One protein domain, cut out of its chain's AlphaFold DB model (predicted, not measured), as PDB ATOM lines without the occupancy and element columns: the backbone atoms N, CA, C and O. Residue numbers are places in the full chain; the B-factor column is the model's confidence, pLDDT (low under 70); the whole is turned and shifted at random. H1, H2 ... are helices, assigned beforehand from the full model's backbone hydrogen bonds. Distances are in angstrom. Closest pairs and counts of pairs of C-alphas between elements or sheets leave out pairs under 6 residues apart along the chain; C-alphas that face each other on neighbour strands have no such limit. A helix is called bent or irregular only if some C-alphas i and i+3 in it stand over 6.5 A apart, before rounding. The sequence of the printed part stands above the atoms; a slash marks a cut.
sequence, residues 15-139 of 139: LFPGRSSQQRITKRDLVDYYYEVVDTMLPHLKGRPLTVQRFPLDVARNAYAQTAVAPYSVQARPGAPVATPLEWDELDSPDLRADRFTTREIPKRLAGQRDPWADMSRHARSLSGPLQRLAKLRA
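Overview. This is residues 15 to 139 of the 139 residues of the protein "Multifunctional non-homologous end joining protein LigD" of Mycobacterium simulans (UniProt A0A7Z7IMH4). With little regular structure, this is a body made mostly of loops, with kinked H1 along one side and a free arm, residues 122 to 139, sticking out with H5 near its end. The printed part has 125 residues with five named helices, H1 to H5, and no named strand; the class is all helix, with 45 residues in named elements. It is loose, radius of gyration of the C-alphas 17.4 A, spanning 56 by 33 by 31 A.

Along the chain. H1, residues 27 to 45, begins at C-alpha 27 (-23.356, 18.056, 14.965) and spans 22.0 A. It is irregular: C-alphas 36 and 39 are 7.7 A apart, with a kink of 76 degrees near residue 39. H2 is residues 88 to 92, 7.7 A; H3 106 to 112, 10.0 A; H4 120 to 123, 5.5 A. H5, residues 128 to 137, 14.7 A, ends at C-alpha 137 (-60.190, 48.013, -2.616).

Arrangement. H1, with residues 33 to 37 alone, only just touches H3, with 3 pairs of C-alphas within 8 A; the closest C-alphas, of Glu 36 and Pro 107, are 6.7 A apart. They run the same way at a steep tilt of 57 degrees. H2, H4 and H5 touch no helix. Every O i to N i+4 pair is within hydrogen-bond range in H3 and H5, 10 of 15 in H1, and 0 of 1 in H2, where 2 of 2 O i to N i+3 pairs are; H4 is too short for an i+4 pair.

Size, cuts and confidence. The C-alphas of Gln 23 and Ala 139, the farthest apart, are 56.7 A apart. The printed part has no cut; the links H1 to H2 and H2 to H3 are long. pLDDT is under 70 at residues 52 to 65 and 139.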
ATOM      1  N   LEU A  15     -22.035  18.452   9.450       83.81
ATOM      2  CA  LEU A  15     -23.396  18.673   8.954       83.81
ATOM      3  C   LEU A  15     -23.444  19.720   7.847       83.81
ATOM      4  O   LEU A  15     -24.189  19.548   6.884       83.81
ATOM      5  N   PHE A  16     -22.643  20.782   7.964       87.31
ATOM      6  CA  PHE A  16     -22.617  21.852   6.973       87.31
ATOM      7  C   PHE A  16     -21.198  22.085   6.463       87.31
ATOM      8  O   PHE A  16     -20.260  22.191   7.266       87.31
ATOM      9  N   PRO A  17     -21.021  22.220   5.136       80.25
ATOM     10  CA  PRO A  17     -19.805  22.821   4.626       80.25
ATOM     11  C   PRO A  17     -19.741  24.262   5.150       80.25
ATOM     12  O   PRO A  17     -20.736  24.992   5.122       80.25
ATOM     13  N   GLY A  18     -18.579  24.663   5.661       80.00
ATOM     14  CA  GLY A  18     -18.324  26.073   5.938       80.00
ATOM     15  C   GLY A  18     -18.326  26.880   4.637       80.00
ATOM     16  O   GLY A  18     -18.287  26.318   3.540       80.00
ATOM     17  N   ARG A  19     -18.397  28.207   4.740       83.69
ATOM     18  CA  ARG A  19     -18.142  29.097   3.593       83.69
ATOM     19  C   ARG A  19     -16.657  29.083   3.236       83.69
ATOM     20  O   ARG A  19     -15.851  28.575   4.004       83.69
ATOM     21  N   SER A  20     -16.286  29.684   2.108       72.06
ATOM     22  CA  SER A  20     -14.907  29.740   1.589       72.06
ATOM     23  C   SER A  20     -13.851  30.093   2.651       72.06
ATOM     24  O   SER A  20     -12.747  29.567   2.603       72.06
ATOM     25  N   SER A  21     -14.199  30.941   3.623       73.31
ATOM     26  CA  SER A  21     -13.343  31.373   4.739       73.31
ATOM     27  C   SER A  21     -13.754  30.832   6.119       73.31
ATOM     28  O   SER A  21     -13.109  31.143   7.118       73.31
ATOM     29  N   GLN A  22     -14.823  30.037   6.215       77.31
ATOM     30  CA  GLN A  22     -15.339  29.516   7.481       77.31
ATOM     31  C   GLN A  22     -15.083  28.011   7.590       77.31
ATOM     32  O   GLN A  22     -15.249  27.252   6.639       77.31
ATOM     33  N   GLN A  23     -14.711  27.560   8.786       82.06
ATOM     34  CA  GLN A  23     -14.562  26.130   9.059       82.06
ATOM     35  C   GLN A  23     -15.900  25.389   8.907       82.06
ATOM     36  O   GLN A  23     -16.977  25.971   9.050       82.06
ATOM     37  N   ARG A  24     -15.810  24.079   8.668       89.62
ATOM     38  CA  ARG A  24     -16.953  23.155   8.672       89.62
ATOM     39  C   ARG A  24     -17.681  23.196  10.020       89.62
ATOM     40  O   ARG A  24     -17.079  23.545  11.033       89.62
ATOM     41  N   ILE A  25     -18.963  22.846  10.005       90.44
ATOM     42  CA  ILE A  25     -19.825  22.847  11.194       90.44
ATOM     43  C   ILE A  25     -20.290  21.416  11.451       90.44
ATOM     44  O   ILE A  25     -20.825  20.755  10.553       90.44
ATOM     45  N   THR A  26     -20.051  20.938  12.666       92.94
ATOM     46  CA  THR A  26     -20.350  19.587  13.145       92.94
ATOM     47  C   THR A  26     -21.715  19.501  13.829       92.94
ATOM     48  O   THR A  26     -22.398  20.504  14.043       92.94
ATOM     49  N   LYS A  27     -22.142  18.280  14.172       89.19
ATOM     50  CA  LYS A  27     -23.356  18.056  14.965       89.19
ATOM     51  C   LYS A  27     -23.225  18.646  16.368       89.19
ATOM     52  O   LYS A  27     -24.208  19.187  16.861       89.19
ATOM     53  N   ARG A  28     -22.037  18.569  16.976       93.50
ATOM     54  CA  ARG A  28     -21.748  19.195  18.272       93.50
ATOM     55  C   ARG A  28     -21.952  20.707  18.208       93.50
ATOM     56  O   ARG A  28     -22.780  21.214  18.951       93.50
ATOM     57  N   ASP A  29     -21.341  21.376  17.227       93.00
ATOM     58  CA  ASP A  29     -21.478  22.832  17.046       93.00
ATOM     59  C   ASP A  29     -22.948  23.273  16.922       93.00
ATOM     60  O   ASP A  29     -23.344  24.327  17.415       93.00
ATOM     61  N   LEU A  30     -23.773  22.469  16.241       91.50
ATOM     62  CA  LEU A  30     -25.199  22.752  16.089       91.50
ATOM     63  C   LEU A  30     -25.967  22.608  17.409       91.50
ATOM     64  O   LEU A  30     -26.864  23.405  17.683       91.50
ATOM     65  N   VAL A  31     -25.655  21.578  18.200       92.69
ATOM     66  CA  VAL A  31     -26.278  21.364  19.513       92.69
ATOM     67  C   VAL A  31     -25.873  22.474  20.476       92.69
ATOM     68  O   VAL A  31     -26.751  23.047  21.119       92.69
ATOM     69  N   ASP A  32     -24.585  22.813  20.518       94.25
ATOM     70  CA  ASP A  32     -24.046  23.867  21.380       94.25
ATOM     71  C   ASP A  32     -24.708  25.212  21.058       94.25
ATOM     72  O   ASP A  32     -25.220  25.883  21.952       94.25
ATOM     73  N   TYR A  33     -24.842  25.540  19.769       95.00
ATOM     74  CA  TYR A  33     -25.591  26.717  19.330       95.00
ATOM     75  C   TYR A  33     -27.025  26.742  19.880       95.00
ATOM     76  O   TYR A  33     -27.454  27.745  20.450       95.00
ATOM     77  N   TYR A  34     -27.783  25.651  19.719       94.31
ATOM     78  CA  TYR A  34     -29.164  25.616  20.205       94.31
ATOM     79  C   TYR A  34     -29.244  25.727  21.723       94.31
ATOM     80  O   TYR A  34     -30.166  26.363  22.226       94.31
ATOM     81  N   TYR A  35     -28.286  25.143  22.441       92.69
ATOM     82  CA  TYR A  35     -28.195  25.257  23.889       92.69
ATOM     83  C   TYR A  35     -27.933  26.699  24.341       92.69
ATOM     84  O   TYR A  35     -28.534  27.146  25.315       92.69
ATOM     85  N   GLU A  36     -27.102  27.445  23.613       94.12
ATOM     86  CA  GLU A  36     -26.807  28.850  23.909       94.12
ATOM     87  C   GLU A  36     -28.002  29.776  23.651       94.12
ATOM     88  O   GLU A  36     -28.246  30.702  24.424       94.12
ATOM     89  N   VAL A  37     -28.780  29.533  22.590       94.94
ATOM     90  CA  VAL A  37     -29.898  30.420  22.218       94.94
ATOM     91  C   VAL A  37     -31.246  30.006  22.806       94.94
ATOM     92  O   VAL A  37     -32.222  30.737  22.638       94.94
ATOM     93  N   VAL A  38     -31.334  28.855  23.483       92.94
ATOM     94  CA  VAL A  38     -32.609  28.226  23.881       92.94
ATOM     95  C   VAL A  38     -33.529  29.172  24.655       92.94
ATOM     96  O   VAL A  38     -34.719  29.253  24.352       92.94
ATOM     97  N   ASP A  39     -32.986  29.943  25.594       92.94
ATOM     98  CA  ASP A  39     -33.777  30.835  26.446       92.94
ATOM     99  C   ASP A  39     -34.331  32.043  25.673       92.94
ATOM    100  O   ASP A  39     -35.393  32.565  26.010       92.94
ATOM    101  N   THR A  40     -33.658  32.437  24.588       94.62
ATOM    102  CA  THR A  40     -34.127  33.488  23.669       94.62
ATOM    103  C   THR A  40     -35.096  32.924  22.625       94.62
ATOM    104  O   THR A  40     -36.085  33.557  22.268       94.62
ATOM    105  N   MET A  41     -34.849  31.703  22.150       93.38
ATOM    106  CA  MET A  41     -35.628  31.059  21.094       93.38
ATOM    107  C   MET A  41     -36.985  30.538  21.589       93.38
ATOM    108  O   MET A  41     -38.000  30.721  20.916       93.38
ATOM    109  N   LEU A  42     -37.037  29.885  22.755       91.88
ATOM    110  CA  LEU A  42     -38.238  29.191  23.240       91.88
ATOM    111  C   LEU A  42     -39.486  30.072  23.412       91.88
ATOM    112  O   LEU A  42     -40.573  29.586  23.073       91.88
ATOM    113  N   PRO A  43     -39.404  31.332  23.886       92.06
ATOM    114  CA  PRO A  43     -40.565  32.220  23.953       92.06
ATOM    115  C   PRO A  43     -41.310  32.362  22.618       92.06
ATOM    116  O   PRO A  43     -42.538  32.447  22.611       92.06
ATOM    117  N   HIS A  44     -40.593  32.299  21.491       89.88
ATOM    118  CA  HIS A  44     -41.170  32.403  20.146       89.88
ATOM    119  C   HIS A  44     -41.868  31.123  19.677       89.88
ATOM    120  O   HIS A  44     -42.708  31.173  18.777       89.88
ATOM    121  N   LEU A  45     -41.542  29.978  20.283       88.88
ATOM    122  CA  LEU A  45     -42.025  28.654  19.873       88.88
ATOM    123  C   LEU A  45     -43.097  28.087  20.799       88.88
ATOM    124  O   LEU A  45     -43.854  27.198  20.408       88.88
ATOM    125  N   LYS A  46     -43.171  28.585  22.035       86.88
ATOM    126  CA  LYS A  46     -44.107  28.096  23.045       86.88
ATOM    127  C   LYS A  46     -45.551  28.144  22.531       86.88
ATOM    128  O   LYS A  46     -46.027  29.176  22.067       86.88
ATOM    129  N   GLY A  47     -46.257  27.018  22.654       83.19
ATOM    130  CA  GLY A  47     -47.664  26.900  22.256       83.19
ATOM    131  C   GLY A  47     -47.898  26.831  20.744       83.19
ATOM    132  O   GLY A  47     -49.047  26.895  20.316       83.19
ATOM    133  N   ARG A  48     -46.839  26.693  19.934       83.06
ATOM    134  CA  ARG A  48     -46.937  26.523  18.481       83.06
ATOM    135  C   ARG A  48     -46.559  25.088  18.103       83.06
ATOM    136  O   ARG A  48     -45.492  24.631  18.514       83.06
ATOM    137  N   PRO A  49     -47.386  24.367  17.328       81.50
ATOM    138  CA  PRO A  49     -46.976  23.081  16.785       81.50
ATOM    139  C   PRO A  49     -45.780  23.294  15.852       81.50
ATOM    140  O   PRO A  49     -45.802  24.175  14.993       81.50
ATOM    141  N   LEU A  50     -44.725  22.504  16.046       77.12
ATOM    142  CA  LEU A  50     -43.514  22.570  15.235       77.12
ATOM    143  C   LEU A  50     -43.449  21.365  14.306       77.12
ATOM    144  O   LEU A  50     -43.667  20.227  14.719       77.12
ATOM    145  N   THR A  51     -43.066  21.617  13.061       71.69
ATOM    146  CA  THR A  51     -42.620  20.572  12.142       71.69
ATOM    147  C   THR A  51     -41.104  20.627  12.076       71.69
ATOM    148  O   THR A  51     -40.527  21.662  11.746       71.69
ATOM    149  N   VAL A  52     -40.439  19.511  12.371       66.44
ATOM    150  CA  VAL A  52     -39.003  19.387  12.110       66.44
ATOM    151  C   VAL A  52     -38.840  19.137  10.621       66.44
ATOM    152  O   VAL A  52     -39.120  18.047  10.122       66.44
ATOM    153  N   GLN A  53     -38.436  20.171   9.893       61.94
ATOM    154  CA  GLN A  53     -38.327  20.069   8.450       61.94
ATOM    155  C   GLN A  53     -37.054  19.308   8.064       61.94
ATOM    156  O   GLN A  53     -35.931  19.752   8.294       61.94
ATOM    157  N   ARG A  54     -37.254  18.163   7.414       57.81
ATOM    158  CA  ARG A  54     -36.269  17.501   6.556       57.81
ATOM    159  C   ARG A  54     -36.822  17.622   5.130       57.81
ATOM    160  O   ARG A  54     -37.548  16.732   4.737       57.81
ATOM    161  N   PHE A  55     -36.578  18.771   4.473       49.69
ATOM    162  CA  PHE A  55     -36.976  19.230   3.110       49.69
ATOM    163  C   PHE A  55     -38.260  18.637   2.465       49.69
ATOM    164  O   PHE A  55     -38.337  17.425   2.294       49.69
ATOM    165  N   PRO A  56     -39.227  19.460   1.981       44.53
ATOM    166  CA  PRO A  56     -38.993  20.525   0.987       44.53
ATOM    167  C   PRO A  56     -39.678  21.881   1.291       44.53
ATOM    168  O   PRO A  56     -40.515  21.995   2.183       44.53
ATOM    169  N   LEU A  57     -39.255  22.914   0.549       37.25
ATOM    170  CA  LEU A  57     -39.635  24.332   0.658       37.25
ATOM    171  C   LEU A  57     -40.961  24.636  -0.072       37.25
ATOM    172  O   LEU A  57     -41.128  24.192  -1.204       37.25
ATOM    173  N   ASP A  58     -41.820  25.476   0.513       45.19
ATOM    174  CA  ASP A  58     -43.011  26.052  -0.139       45.19
ATOM    175  C   ASP A  58     -43.107  27.569   0.160       45.19
ATOM    176  O   ASP A  58     -42.663  28.066   1.208       45.19
ATOM    177  N   VAL A  59     -43.631  28.313  -0.814       49.94
ATOM    178  CA  VAL A  59     -43.796  29.773  -0.855       49.94
ATOM    179  C   VAL A  59     -45.209  30.224  -0.448       49.94
ATOM    180  O   VAL A  59     -45.423  31.412  -0.216       49.94
ATOM    181  N   ALA A  60     -46.164  29.307  -0.268       55.62
ATOM    182  CA  ALA A  60     -47.527  29.608   0.180       55.62
ATOM    183  C   ALA A  60     -47.701  29.465   1.711       55.62
ATOM    184  O   ALA A  60     -48.336  28.536   2.186       55.62
ATOM    185  N   ARG A  61     -47.157  30.376   2.530       61.69
ATOM    186  CA  ARG A  61     -46.974  30.120   3.985       61.69
ATOM    187  C   ARG A  61     -48.131  30.447   4.942       61.69
ATOM    188  O   ARG A  61     -47.981  30.246   6.141       61.69
ATOM    189  N   ASN A  62     -49.267  30.940   4.447       63.44
ATOM    190  CA  ASN A  62     -50.398  31.349   5.302       63.44
ATOM    191  C   ASN A  62     -51.596  30.383   5.266       63.44
ATOM    192  O   ASN A  62     -52.593  30.631   5.942       63.44
ATOM    193  N   ALA A  63     -51.532  29.309   4.473       64.31
ATOM    194  CA  ALA A  63     -52.583  28.295   4.443       64.31
ATOM    195  C   ALA A  63     -52.428  27.290   5.596       64.31
ATOM    196  O   ALA A  63     -51.372  27.174   6.219       64.31
ATOM    197  N   TYR A  64     -53.499  26.551   5.884       64.25
ATOM    198  CA  TYR A  64     -53.480  25.503   6.901       64.25
ATOM    199  C   TYR A  64     -52.360  24.479   6.631       64.25
ATOM    200  O   TYR A  64     -52.146  24.082   5.488       64.25
ATOM    201  N   ALA A  65     -51.661  24.063   7.694       68.12
ATOM    202  CA  ALA A  65     -50.536  23.116   7.685       68.12
ATOM    203  C   ALA A  65     -49.264  23.555   6.924       68.12
ATOM    204  O   ALA A  65     -48.348  22.753   6.745       68.12
ATOM    205  N   GLN A  66     -49.163  24.824   6.527       71.81
ATOM    206  CA  GLN A  66     -47.951  25.362   5.913       71.81
ATOM    207  C   GLN A  66     -46.886  25.705   6.957       71.81
ATOM    208  O   GLN A  66     -47.190  26.123   8.075       71.81
ATOM    209  N   THR A  67     -45.615  25.517   6.591       71.19
ATOM    210  CA  THR A  67     -44.486  25.702   7.512       71.19
ATOM    211  C   THR A  67     -43.800  27.046   7.290       71.19
ATOM    212  O   THR A  67     -43.590  27.499   6.165       71.19
ATOM    213  N   ALA A  68     -43.423  27.692   8.391       77.12
ATOM    214  CA  ALA A  68     -42.563  28.863   8.387       77.12
ATOM    215  C   ALA A  68     -41.303  28.562   9.194       77.12
ATOM    216  O   ALA A  68     -41.316  27.789  10.152       77.12
ATOM    217  N   VAL A  69     -40.206  29.191   8.791       85.31
ATOM    218  CA  VAL A  69     -38.930  29.067   9.484       85.31
ATOM    219  C   VAL A  69     -39.026  29.797  10.823       85.31
ATOM    220  O   VAL A  69     -39.343  30.985  10.866       85.31
ATOM    221  N   ALA A  70     -38.761  29.077  11.908       88.25
ATOM    222  CA  ALA A  70     -38.768  29.624  13.257       88.25
ATOM    223  C   ALA A  70     -37.643  30.662  13.456       88.25
ATOM    224  O   ALA A  70     -36.528  30.434  12.970       88.25
ATOM    225  N   PRO A  71     -37.874  31.750  14.214       92.12
ATOM    226  CA  PRO A  71     -36.799  32.625  14.678       92.12
ATOM    227  C   PRO A  71     -35.682  31.827  15.356       92.12
ATOM    228  O   PRO A  71     -35.954  30.851  16.056       92.12
ATOM    229  N   TYR A  72     -34.434  32.227  15.121       95.56
ATOM    230  CA  TYR A  72     -33.213  31.572  15.610       95.56
ATOM    231  C   TYR A  72     -32.961  30.148  15.091       95.56
ATOM    232  O   TYR A  72     -31.962  29.529  15.459       95.56
ATOM    233  N   SER A  73     -33.796  29.622  14.189       93.75
ATOM    234  CA  SER A  73     -33.537  28.316  13.580       93.75
ATOM    235  C   SER A  73     -32.440  28.374  12.514       93.75
ATOM    236  O   SER A  73     -32.354  29.302  11.695       93.75
ATOM    237  N   VAL A  74     -31.596  27.343  12.515       93.19
ATOM    238  CA  VAL A  74     -30.505  27.179  11.551       93.19
ATOM    239  C   VAL A  74     -31.047  26.745  10.196       93.19
ATOM    240  O   VAL A  74     -31.865  25.832  10.093       93.19
ATOM    241  N   GLN A  75     -30.552  27.381   9.141       91.06
ATOM    242  CA  GLN A  75     -30.865  27.057   7.758       91.06
ATOM    243  C   GLN A  75     -29.857  26.050   7.212       91.06
ATOM    244  O   GLN A  75     -28.645  26.214   7.358       91.06
ATOM    245  N   ALA A  76     -30.355  25.037   6.504       87.81
ATOM    246  CA  ALA A  76     -29.528  24.013   5.873       87.81
ATOM    247  C   ALA A  76     -28.847  24.524   4.589       87.81
ATOM    248  O   ALA A  76     -29.168  24.116   3.474       87.81
ATOM    249  N   ARG A  77     -27.918  25.467   4.762       88.44
ATOM    250  CA  ARG A  77     -27.135  26.138   3.717       88.44
ATOM    251  C   ARG A  77     -25.660  26.239   4.132       88.44
ATOM    252  O   ARG A  77     -25.368  26.147   5.325       88.44
ATOM    253  N   PRO A  78     -24.726  26.455   3.184       88.88
ATOM    254  CA  PRO A  78     -23.314  26.642   3.512       88.88
ATOM    255  C   PRO A  78     -23.080  27.738   4.564       88.88
ATOM    256  O   PRO A  78     -23.599  28.855   4.462       88.88
ATOM    257  N   GLY A  79     -22.295  27.399   5.585       89.06
ATOM    258  CA  GLY A  79     -22.042  28.254   6.747       89.06
ATOM    259  C   GLY A  79     -23.165  28.308   7.783       89.06
ATOM    260  O   GLY A  79     -23.068  29.129   8.676       89.06
ATOM    261  N   ALA A  80     -24.214  27.481   7.681       92.44
ATOM    262  CA  ALA A  80     -25.313  27.401   8.653       92.44
ATOM    263  C   ALA A  80     -25.913  28.774   9.049       92.44
ATOM    264  O   ALA A  80     -25.885  29.150  10.227       92.44
ATOM    265  N   PRO A  81     -26.438  29.557   8.084       94.69
ATOM    266  CA  PRO A  81     -27.058  30.834   8.400       94.69
ATOM    267  C   PRO A  81     -28.287  30.653   9.296       94.69
ATOM    268  O   PRO A  81     -28.933  29.606   9.276       94.69
ATOM    269  N   VAL A  82     -28.627  31.681  10.063       95.19
ATOM    270  CA  VAL A  82     -29.705  31.661  11.057       95.19
ATOM    271  C   VAL A  82     -30.825  32.606  10.637       95.19
ATOM    272  O   VAL A  82     -30.571  33.733  10.206       95.19
ATOM    273  N   ALA A  83     -32.074  32.167  10.806       94.81
ATOM    274  CA  ALA A  83     -33.259  33.010  10.659       94.81
ATOM    275  C   ALA A  83     -33.326  34.038  11.800       94.81
ATOM    276  O   ALA A  83     -33.950  33.811  12.836       94.81
ATOM    277  N   THR A  84     -32.599  35.135  11.626       95.94
ATOM    278  CA  THR A  84     -32.235  36.061  12.701       95.94
ATOM    279  C   THR A  84     -33.228  37.213  12.782       95.94
ATOM    280  O   THR A  84     -33.373  37.924  11.788       95.94
ATOM    281  N   PRO A  85     -33.891  37.435  13.931       95.44
ATOM    282  CA  PRO A  85     -34.623  38.672  14.183       95.44
ATOM    283  C   PRO A  85     -33.714  39.903  14.095       95.44
ATOM    284  O   PRO A  85     -32.605  39.915  14.640       95.44
ATOM    285  N   LEU A  86     -34.201  40.934  13.409       95.25
ATOM    286  CA  LEU A  86     -33.503  42.198  13.180       95.25
ATOM    287  C   LEU A  86     -34.337  43.359  13.712       95.25
ATOM    288  O   LEU A  86     -35.570  43.291  13.701       95.25
ATOM    289  N   GLU A  87     -33.652  44.414  14.137       93.56
ATOM    290  CA  GLU A  87     -34.238  45.740  14.307       93.56
ATOM    291  C   GLU A  87     -34.503  46.390  12.945       93.56
ATOM    292  O   GLU A  87     -33.899  46.020  11.934       93.56
ATOM    293  N   TRP A  88     -35.390  47.387  12.917       93.69
ATOM    294  CA  TRP A  88     -35.726  48.107  11.685       93.69
ATOM    295  C   TRP A  88     -34.514  48.802  11.060       93.69
ATOM    296  O   TRP A  88     -34.271  48.612   9.873       93.69
ATOM    297  N   ASP A  89     -33.709  49.501  11.862       94.12
ATOM    298  CA  ASP A  89     -32.535  50.248  11.386       94.12
ATOM    299  C   ASP A  89     -31.458  49.336  10.768       94.12
ATOM    300  O   ASP A  89     -30.635  49.767   9.963       94.12
ATOM    301  N   GLU A  90     -31.452  48.042  11.110       93.94
ATOM    302  CA  GLU A  90     -30.514  47.085  10.518       93.94
ATOM    303  C   GLU A  90     -30.853  46.757   9.061       93.94
ATOM    304  O   GLU A  90     -29.971  46.314   8.322       93.94
ATOM    305  N   LEU A  91     -32.105  46.976   8.640       92.88
ATOM    306  CA  LEU A  91     -32.542  46.760   7.260       92.88
ATOM    307  C   LEU A  91     -31.952  47.783   6.289       92.88
ATOM    308  O   LEU A  91     -31.798  47.467   5.111       92.88
ATOM    309  N   ASP A  92     -31.577  48.962   6.784       93.25
ATOM    310  CA  ASP A  92     -30.990  50.032   5.975       93.25
ATOM    311  C   ASP A  92     -29.490  49.817   5.706       93.25
ATOM    312  O   ASP A  92     -28.864  50.560   4.948       93.25
ATOM    313  N   SER A  93     -28.885  48.788   6.311       93.62
ATOM    314  CA  SER A  93     -27.476  48.463   6.106       93.62
ATOM    315  C   SER A  93     -27.227  47.979   4.667       93.62
ATOM    316  O   SER A  93     -27.781  46.949   4.268       93.62
ATOM    317  N   PRO A  94     -26.338  48.633   3.889       92.12
ATOM    318  CA  PRO A  94     -26.055  48.237   2.505       92.12
ATOM    319  C   PRO A  94     -25.375  46.863   2.403       92.12
ATOM    320  O   PRO A  94     -25.445  46.209   1.365       92.12
ATOM    321  N   ASP A  95     -24.753  46.406   3.491       91.00
ATOM    322  CA  ASP A  95     -24.080  45.110   3.581       91.00
ATOM    323  C   ASP A  95     -25.004  43.993   4.097       91.00
ATOM    324  O   ASP A  95     -24.568  42.847   4.286       91.00
ATOM    325  N   LEU A  96     -26.284  44.291   4.364       93.44
ATOM    326  CA  LEU A  96     -27.219  43.288   4.849       93.44
ATOM    327  C   LEU A  96     -27.468  42.227   3.776       93.44
ATOM    328  O   LEU A  96     -27.956  42.481   2.676       93.44
ATOM    329  N   ARG A  97     -27.198  40.978   4.150       92.88
ATOM    330  CA  ARG A  97     -27.534  39.792   3.366       92.88
ATOM    331  C   ARG A  97     -28.403  38.852   4.180       92.88
ATOM    332  O   ARG A  97     -28.204  38.696   5.384       92.88
ATOM    333  N   ALA A  98     -29.286  38.124   3.498       90.81
ATOM    334  CA  ALA A  98     -30.144  37.109   4.116       90.81
ATOM    335  C   ALA A  98     -29.365  35.976   4.816       90.81
ATOM    336  O   ALA A  98     -29.923  35.241   5.622       90.81
ATOM    337  N   ASP A  99     -28.080  35.809   4.495       92.00
ATOM    338  CA  ASP A  99     -27.187  34.806   5.063       92.00
ATOM    339  C   ASP A  99     -26.091  35.415   5.963       92.00
ATOM    340  O   ASP A  99     -25.126  34.726   6.290       92.00
ATOM    341  N   ARG A 100     -26.208  36.687   6.370       92.50
ATOM    342  CA  ARG A 100     -25.184  37.400   7.160       92.50
ATOM    343  C   ARG A 100     -24.859  36.703   8.480       92.50
ATOM    344  O   ARG A 100     -23.692  36.553   8.821       92.50
ATOM    345  N   PHE A 101     -25.889  36.320   9.224       94.19
ATOM    346  CA  PHE A 101     -25.750  35.771  10.567       94.19
ATOM    347  C   PHE A 101     -25.748  34.246  10.526       94.19
ATOM    348  O   PHE A 101     -26.612  33.646   9.887       94.19
ATOM    349  N   THR A 102     -24.808  33.622  11.226       94.50
ATOM    350  CA  THR A 102     -24.675  32.168  11.347       94.50
ATOM    351  C   THR A 102     -24.676  31.740  12.809       94.50
ATOM    352  O   THR A 102     -24.704  32.570  13.722       94.50
ATOM    353  N   THR A 103     -24.611  30.430  13.045       93.19
ATOM    354  CA  THR A 103     -24.526  29.857  14.396       93.19
ATOM    355  C   THR A 103     -23.372  30.418  15.233       93.19
ATOM    356  O   THR A 103     -23.438  30.377  16.455       93.19
ATOM    357  N   ARG A 104     -22.329  30.984  14.607       91.56
ATOM    358  CA  ARG A 104     -21.149  31.534  15.297       91.56
ATOM    359  C   ARG A 104     -21.279  32.999  15.705       91.56
ATOM    360  O   ARG A 104     -20.599  33.430  16.637       91.56
ATOM    361  N   GLU A 105     -22.074  33.794  14.991       93.25
ATOM    362  CA  GLU A 105     -22.235  35.222  15.292       93.25
ATOM    363  C   GLU A 105     -23.387  35.484  16.260       93.25
ATOM    364  O   GLU A 105     -23.321  36.437  17.033       93.25
ATOM    365  N   ILE A 106     -24.429  34.651  16.246       95.88
ATOM    366  CA  ILE A 106     -25.630  34.874  17.060       95.88
ATOM    367  C   ILE A 106     -25.353  34.926  18.566       95.88
ATOM    368  O   ILE A 106     -25.834  35.869  19.191       95.88
ATOM    369  N   PRO A 107     -24.549  34.030  19.164       94.44
ATOM    370  CA  PRO A 107     -24.236  34.127  20.591       94.44
ATOM    371  C   PRO A 107     -23.553  35.453  20.951       94.44
ATOM    372  O   PRO A 107     -23.910  36.108  21.927       94.44
ATOM    373  N   LYS A 108     -22.627  35.915  20.099       94.12
ATOM    374  CA  LYS A 108     -21.935  37.204  20.269       94.12
ATOM    375  C   LYS A 108     -22.902  38.379  20.162       94.12
ATOM    376  O   LYS A 108     -22.805  39.330  20.928       94.12
ATOM    377  N   ARG A 109     -23.842  38.303  19.216       93.81
ATOM    378  CA  ARG A 109     -24.901  39.299  19.050       93.81
ATOM    379  C   ARG A 109     -25.787  39.365  20.291       93.81
ATOM    380  O   ARG A 109     -25.975  40.452  20.814       93.81
ATOM    381  N   LEU A 110     -26.279  38.227  20.779       94.19
ATOM    382  CA  LEU A 110     -27.168  38.170  21.945       94.19
ATOM    383  C   LEU A 110     -26.476  38.582  23.253       94.19
ATOM    384  O   LEU A 110     -27.140  39.041  24.175       94.19
ATOM    385  N   ALA A 111     -25.146  38.481  23.324       93.12
ATOM    386  CA  ALA A 111     -24.374  39.018  24.442       93.12
ATOM    387  C   ALA A 111     -24.329  40.560  24.461       93.12
ATOM    388  O   ALA A 111     -24.225  41.151  25.532       93.12
ATOM    389  N   GLY A 112     -24.388  41.212  23.293       91.75
ATOM    390  CA  GLY A 112     -24.296  42.672  23.160       91.75
ATOM    391  C   GLY A 112     -25.616  43.382  22.844       91.75
ATOM    392  O   GLY A 112     -25.693  44.602  22.948       91.75
ATOM    393  N   GLN A 113     -26.647  42.640  22.447       91.25
ATOM    394  CA  GLN A 113     -27.923  43.168  21.981       91.25
ATOM    395  C   GLN A 113     -29.066  42.285  22.482       91.25
ATOM    396  O   GLN A 113     -29.020  41.060  22.373       91.25
ATOM    397  N   ARG A 114     -30.125  42.918  22.993       91.69
ATOM    398  CA  ARG A 114     -31.371  42.222  23.331       91.69
ATOM    399  C   ARG A 114     -32.039  41.677  22.064       91.69
ATOM    400  O   ARG A 114     -31.900  42.253  20.995       91.69
ATOM    401  N   ASP A 115     -32.804  40.595  22.198       95.00
ATOM    402  CA  ASP A 115     -33.677  40.101  21.129       95.00
ATOM    403  C   ASP A 115     -34.643  41.201  20.628       95.00
ATOM    404  O   ASP A 115     -35.499  41.646  21.408       95.00
ATOM    405  N   PRO A 116     -34.553  41.600  19.341       95.00
ATOM    406  CA  PRO A 116     -35.442  42.593  18.733       95.00
ATOM    407  C   PRO A 116     -36.926  42.231  18.815       95.00
ATOM    408  O   PRO A 116     -37.805  43.090  18.845       95.00
ATOM    409  N   TRP A 117     -37.244  40.936  18.843       94.31
ATOM    410  CA  TRP A 117     -38.616  40.436  18.836       94.31
ATOM    411  C   TRP A 117     -39.137  40.074  20.227       94.31
ATOM    412  O   TRP A 117     -40.270  39.595  20.340       94.31
ATOM    413  N   ALA A 118     -38.385  40.340  21.298       93.38
ATOM    414  CA  ALA A 118     -38.768  39.945  22.655       93.38
ATOM    415  C   ALA A 118     -40.140  40.499  23.099       93.38
ATOM    416  O   ALA A 118     -40.832  39.867  23.897       93.38
ATOM    417  N   ASP A 119     -40.568  41.643  22.553       91.94
ATOM    418  CA  ASP A 119     -41.874  42.260  22.830       91.94
ATOM    419  C   ASP A 119     -42.873  42.146  21.665       91.94
ATOM    420  O   ASP A 119     -43.923  42.795  21.675       91.94
ATOM    421  N   MET A 120     -42.609  41.303  20.661       87.25
ATOM    422  CA  MET A 120     -43.478  41.147  19.483       87.25
ATOM    423  C   MET A 120     -44.930  40.816  19.870       87.25
ATOM    424  O   MET A 120     -45.872  41.349  19.285       87.25
ATOM    425  N   SER A 121     -45.135  39.988  20.898       85.19
ATOM    426  CA  SER A 121     -46.472  39.599  21.370       85.19
ATOM    427  C   SER A 121     -47.291  40.769  21.929       85.19
ATOM    428  O   SER A 121     -48.517  40.758  21.820       85.19
ATOM    429  N   ARG A 122     -46.640  41.816  22.457       89.88
ATOM    430  CA  ARG A 122     -47.310  43.038  22.946       89.88
ATOM    431  C   ARG A 122     -47.905  43.877  21.817       89.88
ATOM    432  O   ARG A 122     -48.765  44.718  22.063       89.88
ATOM    433  N   HIS A 123     -47.470  43.638  20.584       87.06
ATOM    434  CA  HIS A 123     -47.869  44.395  19.404       87.06
ATOM    435  C   HIS A 123     -48.965  43.697  18.584       87.06
ATOM    436  O   HIS A 123     -49.222  44.095  17.449       87.06
ATOM    437  N   ALA A 124     -49.636  42.679  19.136       85.88
ATOM    438  CA  ALA A 124     -50.767  42.029  18.479       85.88
ATOM    439  C   ALA A 124     -51.872  43.045  18.119       85.88
ATOM    440  O   ALA A 124     -52.259  43.892  18.930       85.88
ATOM    441  N   ARG A 125     -52.390  42.967  16.886       87.44
ATOM    442  CA  ARG A 125     -53.441  43.856  16.362       87.44
ATOM    443  C   ARG A 125     -54.624  43.059  15.826       87.44
ATOM    444  O   ARG A 125     -54.456  41.964  15.297       87.44
ATOM    445  N   SER A 126     -55.818  43.642  15.927       91.12
ATOM    446  CA  SER A 126     -57.021  43.103  15.287       91.12
ATOM    447  C   SER A 126     -56.942  43.233  13.761       91.12
ATOM    448  O   SER A 126     -56.495  44.255  13.234       91.12
ATOM    449  N   LEU A 127     -57.450  42.223  13.054       88.31
ATOM    450  CA  LEU A 127     -57.565  42.219  11.594       88.31
ATOM    451  C   LEU A 127     -58.799  42.974  11.074       88.31
ATOM    452  O   LEU A 127     -58.913  43.172   9.866       88.31
ATOM    453  N   SER A 128     -59.703  43.440  11.945       92.31
ATOM    454  CA  SER A 128     -60.949  44.103  11.529       92.31
ATOM    455  C   SER A 128     -60.704  45.319  10.627       92.31
ATOM    456  O   SER A 128     -61.320  45.440   9.571       92.31
ATOM    457  N   GLY A 129     -59.770  46.199  11.006       92.88
ATOM    458  CA  GLY A 129     -59.422  47.388  10.219       92.88
ATOM    459  C   GLY A 129     -58.823  47.050   8.846       92.88
ATOM    460  O   GLY A 129     -59.326  47.542   7.832       92.88
ATOM    461  N   PRO A 130     -57.782  46.198   8.774       88.94
ATOM    462  CA  PRO A 130     -57.255  45.694   7.507       88.94
ATOM    463  C   PRO A 130     -58.313  45.051   6.597       88.94
ATOM    464  O   PRO A 130     -58.336  45.348   5.404       88.94
ATOM    465  N   LEU A 131     -59.225  44.236   7.144       89.31
ATOM    466  CA  LEU A 131     -60.287  43.585   6.366       89.31
ATOM    467  C   LEU A 131     -61.263  44.595   5.751       89.31
ATOM    468  O   LEU A 131     -61.621  44.466   4.582       89.31
ATOM    469  N   GLN A 132     -61.642  45.638   6.492       94.19
ATOM    470  CA  GLN A 132     -62.485  46.714   5.961       94.19
ATOM    471  C   GLN A 132     -61.796  47.476   4.823       94.19
ATOM    472  O   GLN A 132     -62.427  47.784   3.814       94.19
ATOM    473  N   ARG A 133     -60.497  47.775   4.963       92.75
ATOM    474  CA  ARG A 133     -59.715  48.431   3.900       92.75
ATOM    475  C   ARG A 133     -59.621  47.550   2.657       92.75
ATOM    476  O   ARG A 133     -59.818  48.048   1.556       92.75
ATOM    477  N   LEU A 134     -59.378  46.250   2.833       90.00
ATOM    478  CA  LEU A 134     -59.323  45.294   1.729       90.00
ATOM    479  C   LEU A 134     -60.660  45.202   0.983       90.00
ATOM    480  O   LEU A 134     -60.661  45.178  -0.244       90.00
ATOM    481  N   ALA A 135     -61.785  45.181   1.701       93.25
ATOM    482  CA  ALA A 135     -63.112  45.156   1.088       93.25
ATOM    483  C   ALA A 135     -63.360  46.392   0.205       93.25
ATOM    484  O   ALA A 135     -63.873  46.249  -0.898       93.25
ATOM    485  N   LYS A 136     -62.923  47.580   0.647       94.06
ATOM    486  CA  LYS A 136     -63.029  48.824  -0.138       94.06
ATOM    487  C   LYS A 136     -62.193  48.819  -1.417       94.06
ATOM    488  O   LYS A 136     -62.576  49.474  -2.368       94.06
ATOM    489  N   LEU A 137     -61.057  48.121  -1.432       91.50
ATOM    490  CA  LEU A 137     -60.190  48.013  -2.616       91.50
ATOM    491  C   LEU A 137     -60.697  46.993  -3.645       91.50
ATOM    492  O   LEU A 137     -60.195  46.958  -4.764       91.50
ATOM    493  N   ARG A 138     -61.623  46.114  -3.244       81.00
ATOM    494  CA  ARG A 138     -62.221  45.073  -4.094       81.00
ATOM    495  C   ARG A 138     -63.612  45.449  -4.621       81.00
ATOM    496  O   ARG A 138     -64.194  44.641  -5.339       81.00
ATOM    497  N   ALA A 139     -64.137  46.603  -4.212       68.56
ATOM    498  CA  ALA A 139     -65.394  47.185  -4.674       68.56
ATOM    499  C   ALA A 139     -65.117  48.176  -5.809       68.56
ATOM    500  O   ALA A 139     -65.958  48.239  -6.728       68.56
TER     501      ALA A 139